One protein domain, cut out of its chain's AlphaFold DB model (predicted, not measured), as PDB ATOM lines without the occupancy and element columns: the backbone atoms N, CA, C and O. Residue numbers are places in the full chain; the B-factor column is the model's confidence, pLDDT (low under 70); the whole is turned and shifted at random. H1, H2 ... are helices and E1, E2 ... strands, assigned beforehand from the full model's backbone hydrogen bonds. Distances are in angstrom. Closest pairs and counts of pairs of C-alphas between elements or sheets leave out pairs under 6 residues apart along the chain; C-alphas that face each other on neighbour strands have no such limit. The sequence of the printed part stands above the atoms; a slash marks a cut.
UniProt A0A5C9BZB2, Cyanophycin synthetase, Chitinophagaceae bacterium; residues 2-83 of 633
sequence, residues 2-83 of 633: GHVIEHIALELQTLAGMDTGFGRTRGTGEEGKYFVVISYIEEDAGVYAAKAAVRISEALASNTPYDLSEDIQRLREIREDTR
ATOM      1  N   GLY A   2     -27.001  29.639 -41.627       89.00
ATOM      2  CA  GLY A   2     -26.777  31.045 -41.220       89.00
ATOM      3  C   GLY A   2     -27.613  31.525 -40.022       89.00
ATOM      4  O   GLY A   2     -27.068  32.116 -39.102       89.00
ATOM      5  N   HIS A   3     -28.906  31.179 -39.972       91.62
ATOM      6  CA  HIS A   3     -29.767  31.569 -38.848       91.62
ATOM      7  C   HIS A   3     -29.396  30.866 -37.532       91.62
ATOM      8  O   HIS A   3     -29.586  31.424 -36.466       91.62
ATOM      9  N   VAL A   4     -28.825  29.659 -37.596       93.44
ATOM     10  CA  VAL A   4     -28.328  28.955 -36.403       93.44
ATOM     11  C   VAL A   4     -27.079  29.657 -35.869       93.44
ATOM     12  O   VAL A   4     -27.004  29.938 -34.680       93.44
ATOM     13  N   ILE A   5     -26.151  30.027 -36.760       95.12
ATOM     14  CA  ILE A   5     -24.943  30.794 -36.414       95.12
ATOM     15  C   ILE A   5     -25.311  32.135 -35.762       95.12
ATOM     16  O   ILE A   5     -24.702  32.510 -34.767       95.12
ATOM     17  N   GLU A   6     -26.316  32.836 -36.298       95.81
ATOM     18  CA  GLU A   6     -26.849  34.082 -35.726       95.81
ATOM     19  C   GLU A   6     -27.246  33.913 -34.252       95.81
ATOM     20  O   GLU A   6     -26.739  34.637 -33.399       95.81
ATOM     21  N   HIS A   7     -28.111  32.939 -33.951       95.56
ATOM     22  CA  HIS A   7     -28.598  32.703 -32.587       95.56
ATOM     23  C   HIS A   7     -27.498  32.215 -31.646       95.56
ATOM     24  O   HIS A   7     -27.427  32.688 -30.518       95.56
ATOM     25  N   ILE A   8     -26.603  31.331 -32.104       96.12
ATOM     26  CA  ILE A   8     -25.470  30.877 -31.279       96.12
ATOM     27  C   ILE A   8     -24.559  32.058 -30.925       96.12
ATOM     28  O   ILE A   8     -24.138  32.179 -29.779       96.12
ATOM     29  N   ALA A   9     -24.261  32.946 -31.876       96.56
ATOM     30  CA  ALA A   9     -23.392  34.090 -31.617       96.56
ATOM     31  C   ALA A   9     -24.014  35.092 -30.629       96.56
ATOM     32  O   ALA A   9     -23.300  35.642 -29.793       96.56
ATOM     33  N   LEU A  10     -25.329  35.325 -30.706       95.94
ATOM     34  CA  LEU A  10     -26.043  36.159 -29.733       95.94
ATOM     35  C   LEU A  10     -26.039  35.510 -28.343       95.94
ATOM     36  O   LEU A  10     -25.647  36.151 -27.373       95.94
ATOM     37  N   GLU A  11     -26.371  34.222 -28.259       95.81
ATOM     38  CA  GLU A  11     -26.438  33.505 -26.983       95.81
ATOM     39  C   GLU A  11     -25.069  33.406 -26.295       95.81
ATOM     40  O   GLU A  11     -24.968  33.607 -25.088       95.81
ATOM     41  N   LEU A  12     -23.987  33.174 -27.047       95.75
ATOM     42  CA  LEU A  12     -22.626  33.186 -26.498       95.75
ATOM     43  C   LEU A  12     -22.276  34.523 -25.835       95.75
ATOM     44  O   LEU A  12     -21.671  34.539 -24.762       95.75
ATOM     45  N   GLN A  13     -22.654  35.643 -26.460       95.69
ATOM     46  CA  GLN A  13     -22.443  36.971 -25.881       95.69
ATOM     47  C   GLN A  13     -23.270  37.142 -24.602       95.69
ATOM     48  O   GLN A  13     -22.725  37.565 -23.580       95.69
ATOM     49  N   THR A  14     -24.538  36.725 -24.614       93.75
ATOM     50  CA  THR A  14     -25.427  36.779 -23.444       93.75
ATOM     51  C   THR A  14     -24.884  35.956 -22.272       93.75
ATOM     52  O   THR A  14     -24.809  36.457 -21.150       93.75
ATOM     53  N   LEU A  15     -24.399  34.734 -22.518       92.56
ATOM     54  CA  LEU A  15     -23.767  33.876 -21.500       92.56
ATOM     55  C   LEU A  15     -22.456  34.462 -20.945       92.56
ATOM     56  O   LEU A  15     -22.093  34.234 -19.783       92.56
ATOM     57  N   ALA A  16     -21.753  35.252 -21.757       90.12
ATOM     58  CA  ALA A  16     -20.595  36.034 -21.336       90.12
ATOM     59  C   ALA A  16     -20.974  37.350 -20.624       90.12
ATOM     60  O   ALA A  16     -20.089  38.127 -20.271       90.12
ATOM     61  N   GLY A  17     -22.264  37.599 -20.373       86.69
ATOM     62  CA  GLY A  17     -22.769  38.790 -19.691       86.69
ATOM     63  C   GLY A  17     -22.755  40.047 -20.565       86.69
ATOM     64  O   GLY A  17     -22.543  41.143 -20.048       86.69
ATOM     65  N   MET A  18     -22.912  39.889 -21.880       90.38
ATOM     66  CA  MET A  18     -23.144  40.966 -22.844       90.38
ATOM     67  C   MET A  18     -24.528  40.775 -23.462       90.38
ATOM     68  O   MET A  18     -24.682  40.022 -24.421       90.38
ATOM     69  N   ASP A  19     -25.536  41.434 -22.893       87.56
ATOM     70  CA  ASP A  19     -26.919  41.307 -23.356       87.56
ATOM     71  C   ASP A  19     -27.085  41.941 -24.746       87.56
ATOM     72  O   ASP A  19     -26.980  43.158 -24.924       87.56
ATOM     73  N   THR A  20     -27.280  41.093 -25.757       88.12
ATOM     74  CA  THR A  20     -27.448  41.489 -27.157       88.12
ATOM     75  C   THR A  20     -28.561  40.655 -27.781       88.12
ATOM     76  O   THR A  20     -28.627  39.447 -27.578       88.12
ATOM     77  N   GLY A  21     -29.454  41.288 -28.548       86.06
ATOM     78  CA  GLY A  21     -30.675  40.613 -29.014       86.06
ATOM     79  C   GLY A  21     -31.035  40.822 -30.481       86.06
ATOM     80  O   GLY A  21     -31.981  40.206 -30.969       86.06
ATOM     81  N   PHE A  22     -30.325  41.686 -31.210       92.25
ATOM     82  CA  PHE A  22     -30.644  41.931 -32.612       92.25
ATOM     83  C   PHE A  22     -29.844  41.001 -33.524       92.25
ATOM     84  O   PHE A  22     -28.622  41.093 -33.617       92.25
ATOM     85  N   GLY A  23     -30.559  40.149 -34.254       91.62
ATOM     86  CA  GLY A  23     -30.011  39.267 -35.275       91.62
ATOM     87  C   GLY A  23     -30.813  39.335 -36.572       91.62
ATOM     88  O   GLY A  23     -32.043  39.470 -36.567       91.62
ATOM     89  N   ARG A  24     -30.120  39.263 -37.713       92.75
ATOM     90  CA  ARG A  24     -30.737  39.076 -39.031       92.75
ATOM     91  C   ARG A  24     -29.858  38.249 -39.961       92.75
ATOM     92  O   ARG A  24     -28.780  38.678 -40.357       92.75
ATOM     93  N   THR A  25     -30.413  37.143 -40.449       91.69
ATOM     94  CA  THR A  25     -29.820  36.337 -41.521       91.69
ATOM     95  C   THR A  25     -30.566  36.503 -42.839       91.69
ATOM     96  O   THR A  25     -31.801  36.457 -42.891       91.69
ATOM     97  N   ARG A  26     -29.820  36.641 -43.938       86.50
ATOM     98  CA  ARG A  26     -30.339  36.603 -45.313       86.50
ATOM     99  C   ARG A  26     -29.450  35.730 -46.195       86.50
ATOM    100  O   ARG A  26     -28.232  35.753 -46.071       86.50
ATOM    101  N   GLY A  27     -30.061  34.954 -47.087       83.56
ATOM    102  CA  GLY A  27     -29.323  34.234 -48.126       83.56
ATOM    103  C   GLY A  27     -28.762  35.199 -49.170       83.56
ATOM    104  O   GLY A  27     -29.361  36.240 -49.437       83.56
ATOM    105  N   THR A  28     -27.627  34.847 -49.765       80.38
ATOM    106  CA  THR A  28     -27.012  35.628 -50.856       80.38
ATOM    107  C   THR A  28     -27.634  35.339 -52.230       80.38
ATOM    108  O   THR A  28     -27.406  36.088 -53.173       80.38
ATOM    109  N   GLY A  29     -28.421  34.263 -52.341       78.69
ATOM    110  CA  GLY A  29     -28.893  33.690 -53.606       78.69
ATOM    111  C   GLY A  29     -28.080  32.467 -54.045       78.69
ATOM    112  O   GLY A  29     -28.596  31.641 -54.788       78.69
ATOM    113  N   GLU A  30     -26.859  32.306 -53.527       83.25
ATOM    114  CA  GLU A  30     -26.050  31.096 -53.688       83.25
ATOM    115  C   GLU A  30     -26.256  30.145 -52.503       83.25
ATOM    116  O   GLU A  30     -26.279  30.565 -51.339       83.25
ATOM    117  N   GLU A  31     -26.397  28.851 -52.796       85.69
ATOM    118  CA  GLU A  31     -26.540  27.824 -51.768       85.69
ATOM    119  C   GLU A  31     -25.310  27.805 -50.846       85.69
ATOM    120  O   GLU A  31     -24.166  27.901 -51.286       85.69
ATOM    121  N   GLY A  32     -25.551  27.738 -49.536       84.69
ATOM    122  CA  GLY A  32     -24.489  27.718 -48.526       84.69
ATOM    123  C   GLY A  32     -23.896  29.085 -48.154       84.69
ATOM    124  O   GLY A  32     -23.185  29.159 -47.155       84.69
ATOM    125  N   LYS A  33     -24.219  30.180 -48.862       88.25
ATOM    126  CA  LYS A  33     -23.697  31.527 -48.560       88.25
ATOM    127  C   LYS A  33     -24.763  32.450 -47.968       88.25
ATOM    128  O   LYS A  33     -25.794  32.724 -48.592       88.25
ATOM    129  N   TYR A  34     -24.476  32.994 -46.784       88.56
ATOM    130  CA  TYR A  34     -25.398  33.821 -45.998       88.56
ATOM    131  C   TYR A  34     -24.739  35.126 -45.541       88.56
ATOM    132  O   TYR A  34     -23.569  35.137 -45.170       88.56
ATOM    133  N   PHE A  35     -25.520  36.205 -45.502       88.31
ATOM    134  CA  PHE A  35     -25.220  37.393 -44.710       88.31
ATOM    135  C   PHE A  35     -25.851  37.231 -43.332       88.31
ATOM    136  O   PHE A  35     -27.062  37.017 -43.236       88.31
ATOM    137  N   VAL A  36     -25.037  37.336 -42.286       91.12
ATOM    138  CA  VAL A  36     -25.472  37.276 -40.889       91.12
ATOM    139  C   VAL A  36     -25.089  38.591 -40.224       91.12
ATOM    140  O   VAL A  36     -23.923  38.976 -40.233       91.12
ATOM    141  N   VAL A  37     -26.084  39.286 -39.684       90.88
ATOM    142  CA  VAL A  37     -25.921  40.506 -38.895       90.88
ATOM    143  C   VAL A  37     -26.276  40.169 -37.458       90.88
ATOM    144  O   VAL A  37     -27.355  39.633 -37.213       90.88
ATOM    145  N   ILE A  38     -25.382  40.495 -36.532       93.88
ATOM    146  CA  ILE A  38     -25.582  40.358 -35.089       93.88
ATOM    147  C   ILE A  38     -25.222  41.680 -34.416       93.88
ATOM    148  O   ILE A  38     -24.286  42.362 -34.838       93.88
ATOM    149  N   SER A  39     -25.967  42.051 -33.382       93.94
ATOM    150  CA  SER A  39     -25.563  43.112 -32.465       93.94
ATOM    151  C   SER A  39     -24.412  42.653 -31.574       93.94
ATOM    152  O   SER A  39     -24.294  41.469 -31.255       93.94
ATOM    153  N   TYR A  40     -23.608  43.615 -31.141       93.25
ATOM    154  CA  TYR A  40     -22.535  43.432 -30.173       93.25
ATOM    155  C   TYR A  40     -22.488  44.640 -29.233       93.25
ATOM    156  O   TYR A  40     -22.910  45.733 -29.615       93.25
ATOM    157  N   ILE A  41     -21.965  44.444 -28.020       87.94
ATOM    158  CA  ILE A  41     -21.578  45.549 -27.127       87.94
ATOM    159  C   ILE A  41     -20.155  45.993 -27.474       87.94
ATOM    160  O   ILE A  41     -19.918  47.162 -27.759       87.94
ATOM    161  N   GLU A  42     -19.230  45.033 -27.544       89.75
ATOM    162  CA  GLU A  42     -17.841  45.250 -27.949       89.75
ATOM    163  C   GLU A  42     -17.564  44.543 -29.281       89.75
ATOM    164  O   GLU A  42     -17.863  43.358 -29.445       89.75
ATOM    165  N   GLU A  43     -16.982  45.261 -30.243       90.50
ATOM    166  CA  GLU A  43     -16.767  44.756 -31.608       90.50
ATOM    167  C   GLU A  43     -15.897  43.489 -31.623       90.50
ATOM    168  O   GLU A  43     -16.250  42.497 -32.265       90.50
ATOM    169  N   ASP A  44     -14.801  43.486 -30.857       92.50
ATOM    170  CA  ASP A  44     -13.891  42.339 -30.751       92.50
ATOM    171  C   ASP A  44     -14.614  41.091 -30.202       92.50
ATOM    172  O   ASP A  44     -14.363  39.971 -30.662       92.50
ATOM    173  N   ALA A  45     -15.556  41.278 -29.268       94.25
ATOM    174  CA  ALA A  45     -16.375  40.197 -28.727       94.25
ATOM    175  C   ALA A  45     -17.378  39.677 -29.766       94.25
ATOM    176  O   ALA A  45     -17.490  38.465 -29.950       94.25
ATOM    177  N   GLY A  46     -18.039  40.569 -30.510       94.81
ATOM    178  CA  GLY A  46     -18.958  40.191 -31.587       94.81
ATOM    179  C   GLY A  46     -18.269  39.398 -32.702       94.81
ATOM    180  O   GLY A  46     -18.768  38.360 -33.145       94.81
ATOM    181  N   VAL A  47     -17.073  39.829 -33.120       95.31
ATOM    182  CA  VAL A  47     -16.260  39.114 -34.120       95.31
ATOM    183  C   VAL A  47     -15.847  37.734 -33.609       95.31
ATOM    184  O   VAL A  47     -15.883  36.759 -34.370       95.31
ATOM    185  N   TYR A  48     -15.448  37.627 -32.340       96.81
ATOM    186  CA  TYR A  48     -15.107  36.341 -31.738       96.81
ATOM    187  C   TYR A  48     -16.327  35.415 -31.659       96.81
ATOM    188  O   TYR A  48     -16.240  34.273 -32.113       96.81
ATOM    189  N   ALA A  49     -17.465  35.917 -31.172       96.69
ATOM    190  CA  ALA A  49     -18.711  35.167 -31.046       96.69
ATOM    191  C   ALA A  49     -19.201  34.637 -32.400       96.69
ATOM    192  O   ALA A  49     -19.574  33.472 -32.500       96.69
ATOM    193  N   ALA A  50     -19.112  35.437 -33.469       95.81
ATOM    194  CA  ALA A  50     -19.451  34.986 -34.818       95.81
ATOM    195  C   ALA A  50     -18.560  33.822 -35.290       95.81
ATOM    196  O   ALA A  50     -19.054  32.850 -35.862       95.81
ATOM    197  N   LYS A  51     -17.246  33.883 -35.029       96.62
ATOM    198  CA  LYS A  51     -16.311  32.794 -35.368       96.62
ATOM    199  C   LYS A  51     -16.549  31.547 -34.515       96.62
ATOM    200  O   LYS A  51     -16.499  30.441 -35.044       96.62
ATOM    201  N   ALA A  52     -16.799  31.719 -33.218       96.94
ATOM    202  CA  ALA A  52     -17.121  30.630 -32.299       96.94
ATOM    203  C   ALA A  52     -18.426  29.931 -32.698       96.94
ATOM    204  O   ALA A  52     -18.468  28.710 -32.790       96.94
ATOM    205  N   ALA A  53     -19.454  30.694 -33.071       96.62
ATOM    206  CA  ALA A  53     -20.722  30.154 -33.541       96.62
ATOM    207  C   ALA A  53     -20.582  29.271 -34.791       96.62
ATOM    208  O   ALA A  53     -21.266  28.249 -34.901       96.62
ATOM    209  N   VAL A  54     -19.674  29.621 -35.711       95.44
ATOM    210  CA  VAL A  54     -19.333  28.759 -36.856       95.44
ATOM    211  C   VAL A  54     -18.674  27.463 -36.380       95.44
ATOM    212  O   VAL A  54     -19.161  26.396 -36.745       95.44
ATOM    213  N   ARG A  55     -17.653  27.537 -35.510       96.00
ATOM    214  CA  ARG A  55     -16.977  26.341 -34.963       96.00
ATOM    215  C   ARG A  55     -17.948  25.396 -34.253       96.00
ATOM    216  O   ARG A  55     -17.917  24.195 -34.495       96.00
ATOM    217  N   ILE A  56     -18.838  25.939 -33.422       95.81
ATOM    218  CA  ILE A  56     -19.870  25.169 -32.713       95.81
ATOM    219  C   ILE A  56     -20.810  24.497 -33.716       95.81
ATOM    220  O   ILE A  56     -21.106  23.311 -33.594       95.81
ATOM    221  N   SER A  57     -21.255  25.233 -34.737       94.69
ATOM    222  CA  SER A  57     -22.144  24.689 -35.770       94.69
ATOM    223  C   SER A  57     -21.483  23.552 -36.560       94.69
ATOM    224  O   SER A  57     -22.135  22.552 -36.855       94.69
ATOM    225  N   GLU A  58     -20.194  23.678 -36.885       94.50
ATOM    226  CA  GLU A  58     -19.407  22.643 -37.569       94.50
ATOM    227  C   GLU A  58     -19.198  21.403 -36.693       94.50
ATOM    228  O   GLU A  58     -19.368  20.278 -37.172       94.50
ATOM    229  N   ALA A  59     -18.896  21.602 -35.406       94.81
ATOM    230  CA  ALA A  59     -18.735  20.522 -34.440       94.81
ATOM    231  C   ALA A  59     -20.040  19.735 -34.241       94.81
ATOM    232  O   ALA A  59     -20.034  18.504 -34.272       94.81
ATOM    233  N   LEU A  60     -21.175  20.436 -34.129       93.00
ATOM    234  CA  LEU A  60     -22.503  19.821 -34.064       93.00
ATOM    235  C   LEU A  60     -22.832  19.044 -35.345       93.00
ATOM    236  O   LEU A  60     -23.327  17.922 -35.269       93.00
ATOM    237  N   ALA A  61     -22.527  19.605 -36.520       93.31
ATOM    238  CA  ALA A  61     -22.761  18.934 -37.800       93.31
ATOM    239  C   ALA A  61     -21.897  17.674 -37.975       93.31
ATOM    240  O   ALA A  61     -22.330  16.712 -38.610       93.31
ATOM    241  N   SER A  62     -20.696  17.673 -37.395       95.50
ATOM    242  CA  SER A  62     -19.741  16.560 -37.445       95.50
ATOM    243  C   SER A  62     -19.857  15.605 -36.248       95.50
ATOM    244  O   SER A  62     -19.097  14.642 -36.166       95.50
ATOM    245  N   ASN A  63     -20.806  15.846 -35.333       94.62
ATOM    246  CA  ASN A  63     -21.017  15.077 -34.102       94.62
ATOM    247  C   ASN A  63     -19.744  14.930 -33.238       94.62
ATOM    248  O   ASN A  63     -19.476  13.872 -32.666       94.62
ATOM    249  N   THR A  64     -18.938  15.990 -33.164       96.00
ATOM    250  CA  THR A  64     -17.730  16.054 -32.333       96.00
ATOM    251  C   THR A  64     -18.013  16.804 -31.026       96.00
ATOM    252  O   THR A  64     -18.682  17.839 -31.077       96.00
ATOM    253  N   PRO A  65     -17.493  16.350 -29.868       93.38
ATOM    254  CA  PRO A  65     -17.596  17.097 -28.614       93.38
ATOM    255  C   PRO A  65     -17.012  18.511 -28.737       93.38
ATOM    256  O   PRO A  65     -15.985  18.697 -29.389       93.38
ATOM    257  N   TYR A  66     -17.648  19.492 -28.095       94.56
ATOM    258  CA  TYR A  66     -17.206  20.888 -28.076       94.56
ATOM    259  C   TYR A  66     -17.395  21.471 -26.674       94.56
ATOM    260  O   TYR A  66     -18.472  21.326 -26.093       94.56
ATOM    261  N   ASP A  67     -16.368  22.130 -26.138       92.88
ATOM    262  CA  ASP A  67     -16.430  22.796 -24.836       92.88
ATOM    263  C   ASP A  67     -16.735  24.290 -25.010       92.88
ATOM    264  O   ASP A  67     -15.938  25.052 -25.551       92.88
ATOM    265  N   LEU A  68     -17.916  24.712 -24.551       93.75
ATOM    266  CA  LEU A  68     -18.357  26.109 -24.615       93.75
ATOM    267  C   LEU A  68     -17.702  26.985 -23.541       93.75
ATOM    268  O   LEU A  68     -17.708  28.211 -23.664       93.75
ATOM    269  N   SER A  69     -17.181  26.386 -22.468       93.06
ATOM    270  CA  SER A  69     -16.691  27.132 -21.309       93.06
ATOM    271  C   SER A  69     -15.474  27.995 -21.651       93.06
ATOM    272  O   SER A  69     -15.403  29.141 -21.204       93.06
ATOM    273  N   GLU A  70     -14.585  27.504 -22.521       93.00
ATOM    274  CA  GLU A  70     -13.420  28.248 -23.012       93.00
ATOM    275  C   GLU A  70     -13.824  29.482 -23.831       93.00
ATOM    276  O   GLU A  70     -13.303  30.575 -23.596       93.00
ATOM    277  N   ASP A  71     -14.788  29.345 -24.749       95.75
ATOM    278  CA  ASP A  71     -15.272  30.468 -25.562       95.75
ATOM    279  C   ASP A  71     -15.954  31.535 -24.691       95.75
ATOM    280  O   ASP A  71     -15.724  32.731 -24.880       95.75
ATOM    281  N   ILE A  72     -16.773  31.118 -23.717       94.19
ATOM    282  CA  ILE A  72     -17.452  32.033 -22.787       94.19
ATOM    283  C   ILE A  72     -16.425  32.771 -21.924       94.19
ATOM    284  O   ILE A  72     -16.515  33.990 -21.766       94.19
ATOM    285  N   GLN A  73     -15.432  32.059 -21.384       91.69
ATOM    286  CA  GLN A  73     -14.365  32.670 -20.597       91.69
ATOM    287  C   GLN A  73     -13.557  33.661 -21.441       91.69
ATOM    288  O   GLN A  73     -13.311  34.786 -21.004       91.69
ATOM    289  N   ARG A  74     -13.229  33.302 -22.686       93.62
ATOM    290  CA  ARG A  74     -12.514  34.198 -23.593       93.62
ATOM    291  C   ARG A  74     -13.330  35.440 -23.951       93.62
ATOM    292  O   ARG A  74     -12.774  36.534 -24.021       93.62
ATOM    293  N   LEU A  75     -14.640  35.303 -24.152       93.88
ATOM    294  CA  LEU A  75     -15.538  36.440 -24.369       93.88
ATOM    295  C   LEU A  75     -15.581  37.374 -23.153       93.88
ATOM    296  O   LEU A  75     -15.573  38.590 -23.337       93.88
ATOM    297  N   ARG A  76     -15.571  36.833 -21.928       89.94
ATOM    298  CA  ARG A  76     -15.483  37.636 -20.695       89.94
ATOM    299  C   ARG A  76     -14.170  38.409 -20.611       89.94
ATOM    300  O   ARG A  76     -14.196  39.592 -20.293       89.94
ATOM    301  N   GLU A  77     -13.046  37.778 -20.940       89.75
ATOM    302  CA  GLU A  77     -11.739  38.451 -20.999       89.75
ATOM    303  C   GLU A  77     -11.741  39.587 -22.022       89.75
ATOM    304  O   GLU A  77     -11.398  40.716 -21.682       89.75
ATOM    305  N   ILE A  78     -12.202  39.318 -23.253       91.19
ATOM    306  CA  ILE A  78     -12.301  40.342 -24.302       91.19
ATOM    307  C   ILE A  78     -13.171  41.502 -23.817       91.19
ATOM    308  O   ILE A  78     -12.789  42.658 -23.987       91.19
ATOM    309  N   ARG A  79     -14.320  41.214 -23.193       87.44
ATOM    310  CA  ARG A  79     -15.206  42.238 -22.640       87.44
ATOM    311  C   ARG A  79     -14.474  43.111 -21.624       87.44
ATOM    312  O   ARG A  79     -14.554  44.326 -21.735       87.44
ATOM    313  N   GLU A  80     -13.770  42.530 -20.654       83.25
ATOM    314  CA  GLU A  80     -13.066  43.311 -19.624       83.25
ATOM    315  C   GLU A  80     -11.896  44.126 -20.192       83.25
ATOM    316  O   GLU A  80     -11.694  45.264 -19.771       83.25
ATOM    317  N   ASP A  81     -11.172  43.581 -21.172       84.12
ATOM    318  CA  ASP A  81     -10.041  44.255 -21.817       84.12
ATOM    319  C   ASP A  81     -10.478  45.409 -22.723       84.12
ATOM    320  O   ASP A  81      -9.755  46.398 -22.885       84.12
ATOM    321  N   THR A  82     -11.641  45.271 -23.365       85.12
ATOM    322  CA  THR A  82     -12.079  46.212 -24.396       85.12
ATOM    323  C   THR A  82     -13.089  47.213 -23.889       85.12
ATOM    324  O   THR A  82     -13.035  48.347 -24.351       85.12
ATOM    325  N   ARG A  83     -13.958  46.892 -22.930       86.56
ATOM    326  CA  ARG A  83     -15.032  47.808 -22.532       86.56
ATOM    327  C   ARG A  83     -14.540  49.101 -21.903       86.56
ATOM    328  O   ARG A  83     -13.442  49.207 -21.353       86.56
TER     329      ARG A  83
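This is residues 2 to 83 of the 633 residues of the protein "Cyanophycin synthetase" of Chitinophagaceae bacterium (UniProt A0A5C9BZB2). H2 and H3 make a helical hairpin, side by side with some space between them, and H1 crosses over one face of it. A small two-stranded hairpin, E1 and E2, packs with one face on H1, whose residues 2 to 10 lie over both strands. The printed part has 82 residues with three named helices and two named strands, in the order H1, E1, E2, H2, H3; the sheet, E1 - E2, is antiparallel, and the class is mostly helix. The whole is compact, with a radius of gyration of the C-alphas of 12.7 A and spans of 38 by 28 by 16 A.

H1, residues 2 to 15, begins at C-alpha 2 (-26.777, 31.045, -41.220) and is 20.1 A long. E1, residues 23 to 27, measures 13.8 A, and E2, residues 34 to 38, 12.7 A. H2, residues 43 to 61, is the longest helix at 27.2 A. H3, residues 68 to 82, measures 21.1 A and ends at C-alpha 82 (-12.079, 46.212, -24.396).

H1 touches H2 at a steep tilt of 59 degrees, opposite ways; their closest C-alphas, Ala 9 and Ala 49, are 4.8 A apart. With residues 12 to 15 alone H1 touches H3, closest C-alphas Leu 12 and Ile 72 at 6.5 A; the tilt of 68 degrees is steep, only just short of about perpendicular. The closest C-alphas of H1 and E1, His 3 and Thr 25, are 5.5 A apart. In the hairpin of E1 and E2, N 24 and O 37, at 2.8 A, are within hydrogen-bond range. H2, with residues 44 to 52 alone, touches H3 at a shallow tilt of 9 degrees, opposite ways; their closest C-alphas, Ala 45 and Leu 75, are 5.8 A apart. E1 is apart from H2 and H3, and E2 from H3. In H1, H2 and H3 every O i to N i+4 pair is within hydrogen-bond range.

The two C-alphas farthest apart, those of Gly 29 and Glu 80, are 38.7 A apart. The printed part has no cut and no long link; the link from E2 to H2 is tight. The mean pLDDT of the printed part is 91.8, and no printed residue is under 70.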